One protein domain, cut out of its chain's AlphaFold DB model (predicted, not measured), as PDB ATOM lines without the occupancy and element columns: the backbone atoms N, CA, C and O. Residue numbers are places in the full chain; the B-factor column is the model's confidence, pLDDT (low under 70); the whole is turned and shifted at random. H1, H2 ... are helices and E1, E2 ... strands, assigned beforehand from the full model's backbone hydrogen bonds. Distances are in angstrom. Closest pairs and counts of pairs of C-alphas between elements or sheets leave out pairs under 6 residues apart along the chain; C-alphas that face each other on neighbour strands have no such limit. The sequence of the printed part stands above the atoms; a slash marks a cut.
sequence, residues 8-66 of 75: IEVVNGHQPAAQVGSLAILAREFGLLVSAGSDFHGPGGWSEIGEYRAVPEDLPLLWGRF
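This is residues 8 to 66 of the 75 residues of a protein of Brevundimonas sp. P7753 (UniProt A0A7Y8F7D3). Two short parallel strands, E1 and E2, lie side by side as a small sheet, with the helix H1 running back alongside E1 and the short helix H2 near the beginning of E2. A long loop, residues 38 to 61, reaches out beyond the ends of the strands near Pro 43 and folds back past them to H2. The printed part has 59 residues with two named strands and two named helices, in the order E1, H1, E2, H2; the class is mixed, and 28 residues are in named elements, under half. The whole is compact, with a radius of gyration of the C-alphas of 11.7 A, and flat, spanning 35 by 28 by 15 A.

E1 is residues 8 to 12, beginning at C-alpha 8 (-68.637, 34.783, 18.000). H1 is residues 17 to 30, 20.1 A long. E2 is residues 33 to 37, 13.9 A long. H2 is residues 62 to 65, ending at C-alpha 65 (-73.826, 38.942, 30.037).

E1 and E2 are parallel, with 27 degrees between their directions; N 8 and O 33 are 3.0 A apart and N 10 and O 35 2.9 A, both within hydrogen-bond range. E1, H1 and E2 form a strand-helix-strand unit, two parallel neighbour strands with a helix between them along the chain, with a right-handed crossover. The closest C-alphas of E1 and H1 are those of Val 10 and Leu 23, 5.4 A apart. Those of E2 and H2 are Leu 33 and Leu 62, 5.0 A. H2 is apart from E1 and H1. In H1 every O i to N i+4 pair is within hydrogen-bond range; H2 is too short for such a pair.

The C-alphas of Glu 29 and Pro 43 are the two farthest apart, 35.7 A. The link from E2 to H2 is long, with 24 residues. The printed part has no cut, and no printed residue has a pLDDT under 70.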
ATOM      1  N   ILE A   8     -69.791  34.959  18.888       97.75
ATOM      2  CA  ILE A   8     -68.637  34.783  18.000       97.75
ATOM      3  C   ILE A   8     -67.517  35.757  18.388       97.75
ATOM      4  O   ILE A   8     -67.783  36.886  18.801       97.75
ATOM      5  N   GLU A   9     -66.261  35.342  18.241       98.12
ATOM      6  CA  GLU A   9     -65.126  36.260  18.347       98.12
ATOM      7  C   GLU A   9     -65.019  37.092  17.064       98.12
ATOM      8  O   GLU A   9     -64.808  36.554  15.980       98.12
ATOM      9  N   VAL A  10     -65.214  38.409  17.175       98.25
ATOM     10  CA  VAL A  10     -65.182  39.338  16.029       98.25
ATOM     11  C   VAL A  10     -63.807  39.976  15.859       98.25
ATOM     12  O   VAL A  10     -63.458  40.395  14.754       98.25
ATOM     13  N   VAL A  11     -63.007  40.030  16.927       97.81
ATOM     14  CA  VAL A  11     -61.623  40.500  16.878       97.81
ATOM     15  C   VAL A  11     -60.703  39.501  17.568       97.81
ATOM     16  O   VAL A  11     -60.845  39.244  18.757       97.81
ATOM     17  N   ASN A  12     -59.724  39.014  16.816       95.25
ATOM     18  CA  ASN A  12     -58.622  38.197  17.299       95.25
ATOM     19  C   ASN A  12     -57.311  38.935  16.970       95.25
ATOM     20  O   ASN A  12     -56.992  39.154  15.796       95.25
ATOM     21  N   GLY A  13     -56.630  39.441  18.001       94.69
ATOM     22  CA  GLY A  13     -55.407  40.233  17.884       94.69
ATOM     23  C   GLY A  13     -55.515  41.377  16.867       94.69
ATOM     24  O   GLY A  13     -56.498  42.130  16.819       94.69
ATOM     25  N   HIS A  14     -54.508  41.476  15.997       93.19
ATOM     26  CA  HIS A  14     -54.468  42.408  14.864       93.19
ATOM     27  C   HIS A  14     -54.875  41.772  13.525       93.19
ATOM     28  O   HIS A  14     -54.315  42.117  12.479       93.19
ATOM     29  N   GLN A  15     -55.879  40.889  13.501       94.31
ATOM     30  CA  GLN A  15     -56.396  40.329  12.241       94.31
ATOM     31  C   GLN A  15     -56.826  41.424  11.243       94.31
ATOM     32  O   GLN A  15     -57.239  42.506  11.676       94.31
ATOM     33  N   PRO A  16     -56.757  41.203   9.917       96.19
ATOM     34  CA  PRO A  16     -57.105  42.215   8.919       96.19
ATOM     35  C   PRO A  16     -58.487  42.847   9.142       96.19
ATOM     36  O   PRO A  16     -59.459  42.160   9.447       96.19
ATOM     37  N   ALA A  17     -58.608  44.163   8.927       96.06
ATOM     38  CA  ALA A  17     -59.868  44.887   9.145       96.06
ATOM     39  C   ALA A  17     -61.036  44.341   8.299       96.06
ATOM     40  O   ALA A  17     -62.177  44.332   8.752       96.06
ATOM     41  N   ALA A  18     -60.750  43.827   7.099       97.44
ATOM     42  CA  ALA A  18     -61.750  43.170   6.260       97.44
ATOM     43  C   ALA A  18     -62.351  41.924   6.938       97.44
ATOM     44  O   ALA A  18     -63.559  41.720   6.870       97.44
ATOM     45  N   GLN A  19     -61.533  41.140   7.649       97.69
ATOM     46  CA  GLN A  19     -61.987  39.957   8.382       97.69
ATOM     47  C   GLN A  19     -62.872  40.342   9.572       97.69
ATOM     48  O   GLN A  19     -63.932  39.745   9.755       97.69
ATOM     49  N   VAL A  20     -62.500  41.394  10.315       98.00
ATOM     50  CA  VAL A  20     -63.365  41.987  11.355       98.00
ATOM     51  C   VAL A  20     -64.714  42.392  10.754       98.00
ATOM     52  O   VAL A  20     -65.759  42.069  11.310       98.00
ATOM     53  N   GLY A  21     -64.703  43.051   9.590       97.88
ATOM     54  CA  GLY A  21     -65.915  43.458   8.878       97.88
ATOM     55  C   GLY A  21     -66.816  42.280   8.505       97.88
ATOM     56  O   GLY A  21     -68.013  42.317   8.782       97.88
ATOM     57  N   SER A  22     -66.251  41.210   7.940       98.38
ATOM     58  CA  SER A  22     -67.001  39.994   7.603       98.38
ATOM     59  C   SER A  22     -67.623  39.332   8.836       98.38
ATOM     60  O   SER A  22     -68.803  38.987   8.814       98.38
ATOM     61  N   LEU A  23     -66.873  39.205   9.934       98.44
ATOM     62  CA  LEU A  23     -67.379  38.632  11.186       98.44
ATOM     63  C   LEU A  23     -68.456  39.516  11.828       98.44
ATOM     64  O   LEU A  23     -69.449  39.006  12.340       98.44
ATOM     65  N   ALA A  24     -68.311  40.839  11.744       98.31
ATOM     66  CA  ALA A  24     -69.309  41.787  12.221       98.31
ATOM     67  C   ALA A  24     -70.618  41.718  11.413       98.31
ATOM     68  O   ALA A  24     -71.696  41.895  11.978       98.31
ATOM     69  N   ILE A  25     -70.555  41.464  10.101       98.50
ATOM     70  CA  ILE A  25     -71.752  41.229   9.275       98.50
ATOM     71  C   ILE A  25     -72.471  39.962   9.748       98.50
ATOM     72  O   ILE A  25     -73.667  40.019  10.024       98.50
ATOM     73  N   LEU A  26     -71.738  38.860   9.942       98.12
ATOM     74  CA  LEU A  26     -72.308  37.605  10.445       98.12
ATOM     75  C   LEU A  26     -72.917  37.772  11.845       98.12
ATOM     76  O   LEU A  26     -74.016  37.285  12.104       98.12
ATOM     77  N   ALA A  27     -72.246  38.494  12.744       98.12
ATOM     78  CA  ALA A  27     -72.767  38.759  14.082       98.12
ATOM     79  C   ALA A  27     -74.123  39.480  14.035       98.12
ATOM     80  O   ALA A  27     -75.044  39.097  14.757       98.12
ATOM     81  N   ARG A  28     -74.274  40.470  13.143       97.69
ATOM     82  CA  ARG A  28     -75.547  41.177  12.936       97.69
ATOM     83  C   ARG A  28     -76.612  40.275  12.318       97.69
ATOM     84  O   ARG A  28     -77.732  40.245  12.816       97.69
ATOM     85  N   GLU A  29     -76.263  39.532  11.271       97.38
ATOM     86  CA  GLU A  29     -77.195  38.663  10.543       97.38
ATOM     87  C   GLU A  29     -77.801  37.579  11.444       97.38
ATOM     88  O   GLU A  29     -79.001  37.314  11.389       97.38
ATOM     89  N   PHE A  30     -76.986  36.992  12.322       96.19
ATOM     90  CA  PHE A  30     -77.410  35.905  13.202       96.19
ATOM     91  C   PHE A  30     -77.789  36.352  14.620       96.19
ATOM     92  O   PHE A  30     -78.147  35.505  15.442       96.19
ATOM     93  N   GLY A  31     -77.727  37.654  14.921       95.69
ATOM     94  CA  GLY A  31     -78.031  38.194  16.250       95.69
ATOM     95  C   GLY A  31     -77.116  37.644  17.348       95.69
ATOM     96  O   GLY A  31     -77.582  37.333  18.445       95.69
ATOM     97  N   LEU A  32     -75.829  37.465  17.042       97.00
ATOM     98  CA  LEU A  32     -74.841  36.914  17.970       97.00
ATOM     99  C   LEU A  32     -74.254  38.008  18.864       97.00
ATOM    100  O   LEU A  32     -74.010  39.131  18.428       97.00
ATOM    101  N   LEU A  33     -73.954  37.637  20.109       97.62
ATOM    102  CA  LEU A  33     -73.055  38.402  20.968       97.62
ATOM    103  C   LEU A  33     -71.624  38.346  20.418       97.62
ATOM    104  O   LEU A  33     -71.253  37.398  19.722       97.62
ATOM    105  N   VAL A  34     -70.798  39.329  20.763       98.12
ATOM    106  CA  VAL A  34     -69.430  39.417  20.241       98.12
ATOM    107  C   VAL A  34     -68.384  39.406  21.344       98.12
ATOM    108  O   VAL A  34     -68.553  40.041  22.385       98.12
ATOM    109  N   SER A  35     -67.289  38.690  21.115       97.81
ATOM    110  CA  SER A  35     -66.082  38.759  21.942       97.81
ATOM    111  C   SER A  35     -64.897  39.306  21.152       97.81
ATOM    112  O   SER A  35     -64.928  39.396  19.919       97.81
ATOM    113  N   ALA A  36     -63.857  39.668  21.893       97.44
ATOM    114  CA  ALA A  36     -62.544  39.988  21.369       97.44
ATOM    115  C   ALA A  36     -61.469  39.394  22.279       97.44
ATOM    116  O   ALA A  36     -61.683  39.287  23.491       97.44
ATOM    117  N   GLY A  37     -60.327  39.049  21.700       97.19
ATOM    118  CA  GLY A  37     -59.186  38.497  22.417       97.19
ATOM    119  C   GLY A  37     -57.885  38.764  21.673       97.19
ATOM    120  O   GLY A  37     -57.889  38.978  20.464       97.19
ATOM    121  N   SER A  38     -56.759  38.773  22.390       96.62
ATOM    122  CA  SER A  38     -55.436  38.922  21.766       96.62
ATOM    123  C   SER A  38     -54.901  37.618  21.174       96.62
ATOM    124  O   SER A  38     -54.025  37.655  20.318       96.62
ATOM    125  N   ASP A  39     -55.415  36.474  21.634       95.12
ATOM    126  CA  ASP A  39     -54.901  35.147  21.276       95.12
ATOM    127  C   ASP A  39     -53.393  34.996  21.562       95.12
ATOM    128  O   ASP A  39     -52.601  34.463  20.781       95.12
ATOM    129  N   PHE A  40     -52.974  35.548  22.703       95.56
ATOM    130  CA  PHE A  40     -51.583  35.567  23.135       95.56
ATOM    131  C   PHE A  40     -51.062  34.154  23.431       95.56
ATOM    132  O   PHE A  40     -51.613  33.439  24.268       95.56
ATOM    133  N   HIS A  41     -49.935  33.800  22.810       95.12
ATOM    134  CA  HIS A  41     -49.237  32.521  23.009       95.12
ATOM    135  C   HIS A  41     -47.814  32.682  23.575       95.12
ATOM    136  O   HIS A  41     -47.083  31.702  23.727       95.12
ATOM    137  N   GLY A  42     -47.408  33.912  23.891       94.00
ATOM    138  CA  GLY A  42     -46.067  34.255  24.349       94.00
ATOM    139  C   GLY A  42     -45.565  35.547  23.697       94.00
ATOM    140  O   GLY A  42     -46.092  35.936  22.653       94.00
ATOM    141  N   PRO A  43     -44.554  36.209  24.288       93.69
ATOM    142  CA  PRO A  43     -44.024  37.459  23.751       93.69
ATOM    143  C   PRO A  43     -43.514  37.310  22.311       93.69
ATOM    144  O   PRO A  43     -42.876  36.307  21.971       93.69
ATOM    145  N   GLY A  44     -43.728  38.334  21.484       87.31
ATOM    146  CA  GLY A  44     -43.147  38.423  20.143       87.31
ATOM    147  C   GLY A  44     -44.123  38.142  18.998       87.31
ATOM    148  O   GLY A  44     -44.830  39.036  18.563       87.31
ATOM    149  N   GLY A  45     -44.093  36.938  18.418       87.00
ATOM    150  CA  GLY A  45     -44.767  36.632  17.139       87.00
ATOM    151  C   GLY A  45     -46.305  36.603  17.161       87.00
ATOM    152  O   GLY A  45     -46.912  36.352  16.121       87.00
ATOM    153  N   TRP A  46     -46.919  36.839  18.320       90.81
ATOM    154  CA  TRP A  46     -48.365  36.877  18.547       90.81
ATOM    155  C   TRP A  46     -48.762  38.248  19.101       90.81
ATOM    156  O   TRP A  46     -47.897  39.021  19.502       90.81
ATOM    157  N   SER A  47     -50.059  38.564  19.133       94.38
ATOM    158  CA  SER A  47     -50.489  39.833  19.745       94.38
ATOM    159  C   SER A  47     -50.251  39.782  21.252       94.38
ATOM    160  O   SER A  47     -50.536  38.755  21.874       94.38
ATOM    161  N   GLU A  48     -49.740  40.871  21.835       95.50
ATOM    162  CA  GLU A  48     -49.455  40.941  23.269       95.50
ATOM    163  C   GLU A  48     -50.742  40.845  24.106       95.50
ATOM    164  O   GLU A  48     -51.864  41.009  23.617       95.50
ATOM    165  N   ILE A  49     -50.604  40.541  25.398       95.75
ATOM    166  CA  ILE A  49     -51.766  40.398  26.282       95.75
ATOM    167  C   ILE A  49     -52.598  41.690  26.323       95.75
ATOM    168  O   ILE A  49     -52.095  42.773  26.610       95.75
ATOM    169  N   GLY A  50     -53.897  41.565  26.039       94.06
ATOM    170  CA  GLY A  50     -54.815  42.708  25.982       94.06
ATOM    171  C   GLY A  50     -54.702  43.551  24.709       94.06
ATOM    172  O   GLY A  50     -55.396  44.558  24.595       94.06
ATOM    173  N   GLU A  51     -53.871  43.147  23.746       95.56
ATOM    174  CA  GLU A  51     -53.706  43.848  22.482       95.56
ATOM    175  C   GLU A  51     -54.568  43.216  21.382       95.56
ATOM    176  O   GLU A  51     -54.385  42.062  20.994       95.56
ATOM    177  N   TYR A  52     -55.534  43.979  20.876       96.75
ATOM    178  CA  TYR A  52     -56.383  43.603  19.749       96.75
ATOM    179  C   TYR A  52     -57.045  44.845  19.137       96.75
ATOM    180  O   TYR A  52     -57.077  45.925  19.733       96.75
ATOM    181  N   ARG A  53     -57.575  44.714  17.919       95.12
ATOM    182  CA  ARG A  53     -58.309  45.793  17.237       95.12
ATOM    183  C   ARG A  53     -59.588  46.194  17.995       95.12
ATOM    184  O   ARG A  53     -60.199  45.392  18.686       95.12
ATOM    185  N   ALA A  54     -60.061  47.426  17.827       95.19
ATOM    186  CA  ALA A  54     -61.337  47.819  18.427       95.19
ATOM    187  C   ALA A  54     -62.508  46.980  17.870       95.19
ATOM    188  O   ALA A  54     -62.599  46.749  16.660       95.19
ATOM    189  N   VAL A  55     -63.412  46.552  18.754       96.50
ATOM    190  CA  VAL A  55     -64.699  45.958  18.365       96.50
ATOM    191  C   VAL A  55     -65.614  47.083  17.865       96.50
ATOM    192  O   VAL A  55     -65.659  48.129  18.514       96.50
ATOM    193  N   PRO A  56     -66.347  46.907  16.750       95.94
ATOM    194  CA  PRO A  56     -67.352  47.877  16.321       95.94
ATOM    195  C   PRO A  56     -68.370  48.179  17.432       95.94
ATOM    196  O   PRO A  56     -68.939  47.260  18.018       95.94
ATOM    197  N   GLU A  57     -68.587  49.464  17.711       95.75
ATOM    198  CA  GLU A  57     -69.344  49.940  18.882       95.75
ATOM    199  C   GLU A  57     -70.820  49.517  18.890       95.75
ATOM    200  O   GLU A  57     -71.439  49.447  19.949       95.75
ATOM    201  N   ASP A  58     -71.395  49.229  17.722       96.56
ATOM    202  CA  ASP A  58     -72.798  48.844  17.577       96.56
ATOM    203  C   ASP A  58     -73.068  47.358  17.864       96.56
ATOM    204  O   ASP A  58     -74.226  46.939  17.909       96.56
ATOM    205  N   LEU A  59     -72.025  46.542  18.048       97.38
ATOM    206  CA  LEU A  59     -72.177  45.108  18.281       97.38
ATOM    207  C   LEU A  59     -72.426  44.789  19.767       97.38
ATOM    208  O   LEU A  59     -71.763  45.340  20.647       97.38
ATOM    209  N   PRO A  60     -73.336  43.847  20.082       96.50
ATOM    210  CA  PRO A  60     -73.673  43.518  21.460       96.50
ATOM    211  C   PRO A  60     -72.571  42.673  22.113       96.50
ATOM    212  O   PRO A  60     -72.321  41.527  21.739       96.50
ATOM    213  N   LEU A  61     -71.917  43.236  23.121       96.38
ATOM    214  CA  LEU A  61     -70.736  42.651  23.754       96.38
ATOM    215  C   LEU A  61     -71.090  41.454  24.653       96.38
ATOM    216  O   LEU A  61     -71.952  41.550  25.529       96.38
ATOM    217  N   LEU A  62     -70.382  40.333  24.486       95.88
ATOM    218  CA  LEU A  62     -70.594  39.101  25.253       95.88
ATOM    219  C   LEU A  62     -70.353  39.308  26.752       95.88
ATOM    220  O   LEU A  62     -71.101  38.773  27.573       95.88
ATOM    221  N   TRP A  63     -69.338  40.093  27.126       91.31
ATOM    222  CA  TRP A  63     -68.971  40.259  28.534       91.31
ATOM    223  C   TRP A  63     -70.050  40.948  29.369       91.31
ATOM    224  O   TRP A  63     -70.159  40.649  30.553       91.31
ATOM    225  N   GLY A  64     -70.921  41.760  28.757       89.69
ATOM    226  CA  GLY A  64     -72.079  42.348  29.438       89.69
ATOM    227  C   GLY A  64     -73.088  41.318  29.968       89.69
ATOM    228  O   GLY A  64     -73.940  41.659  30.785       89.69
ATOM    229  N   ARG A  65     -73.001  40.050  29.535       89.38
ATOM    230  CA  ARG A  65     -73.826  38.942  30.037       89.38
ATOM    231  C   ARG A  65     -73.258  38.295  31.304       89.38
ATOM    232  O   ARG A  65     -74.011  37.655  32.040       89.38
ATOM    233  N   PHE A  66     -71.956  38.420  31.556       87.00
ATOM    234  CA  PHE A  66     -71.339  37.870  32.758       87.00
ATOM    235  C   PHE A  66     -71.479  38.874  33.898       87.00
ATOM    236  O   PHE A  66     -71.188  40.059  33.751       87.00
TER     237      PHE A  66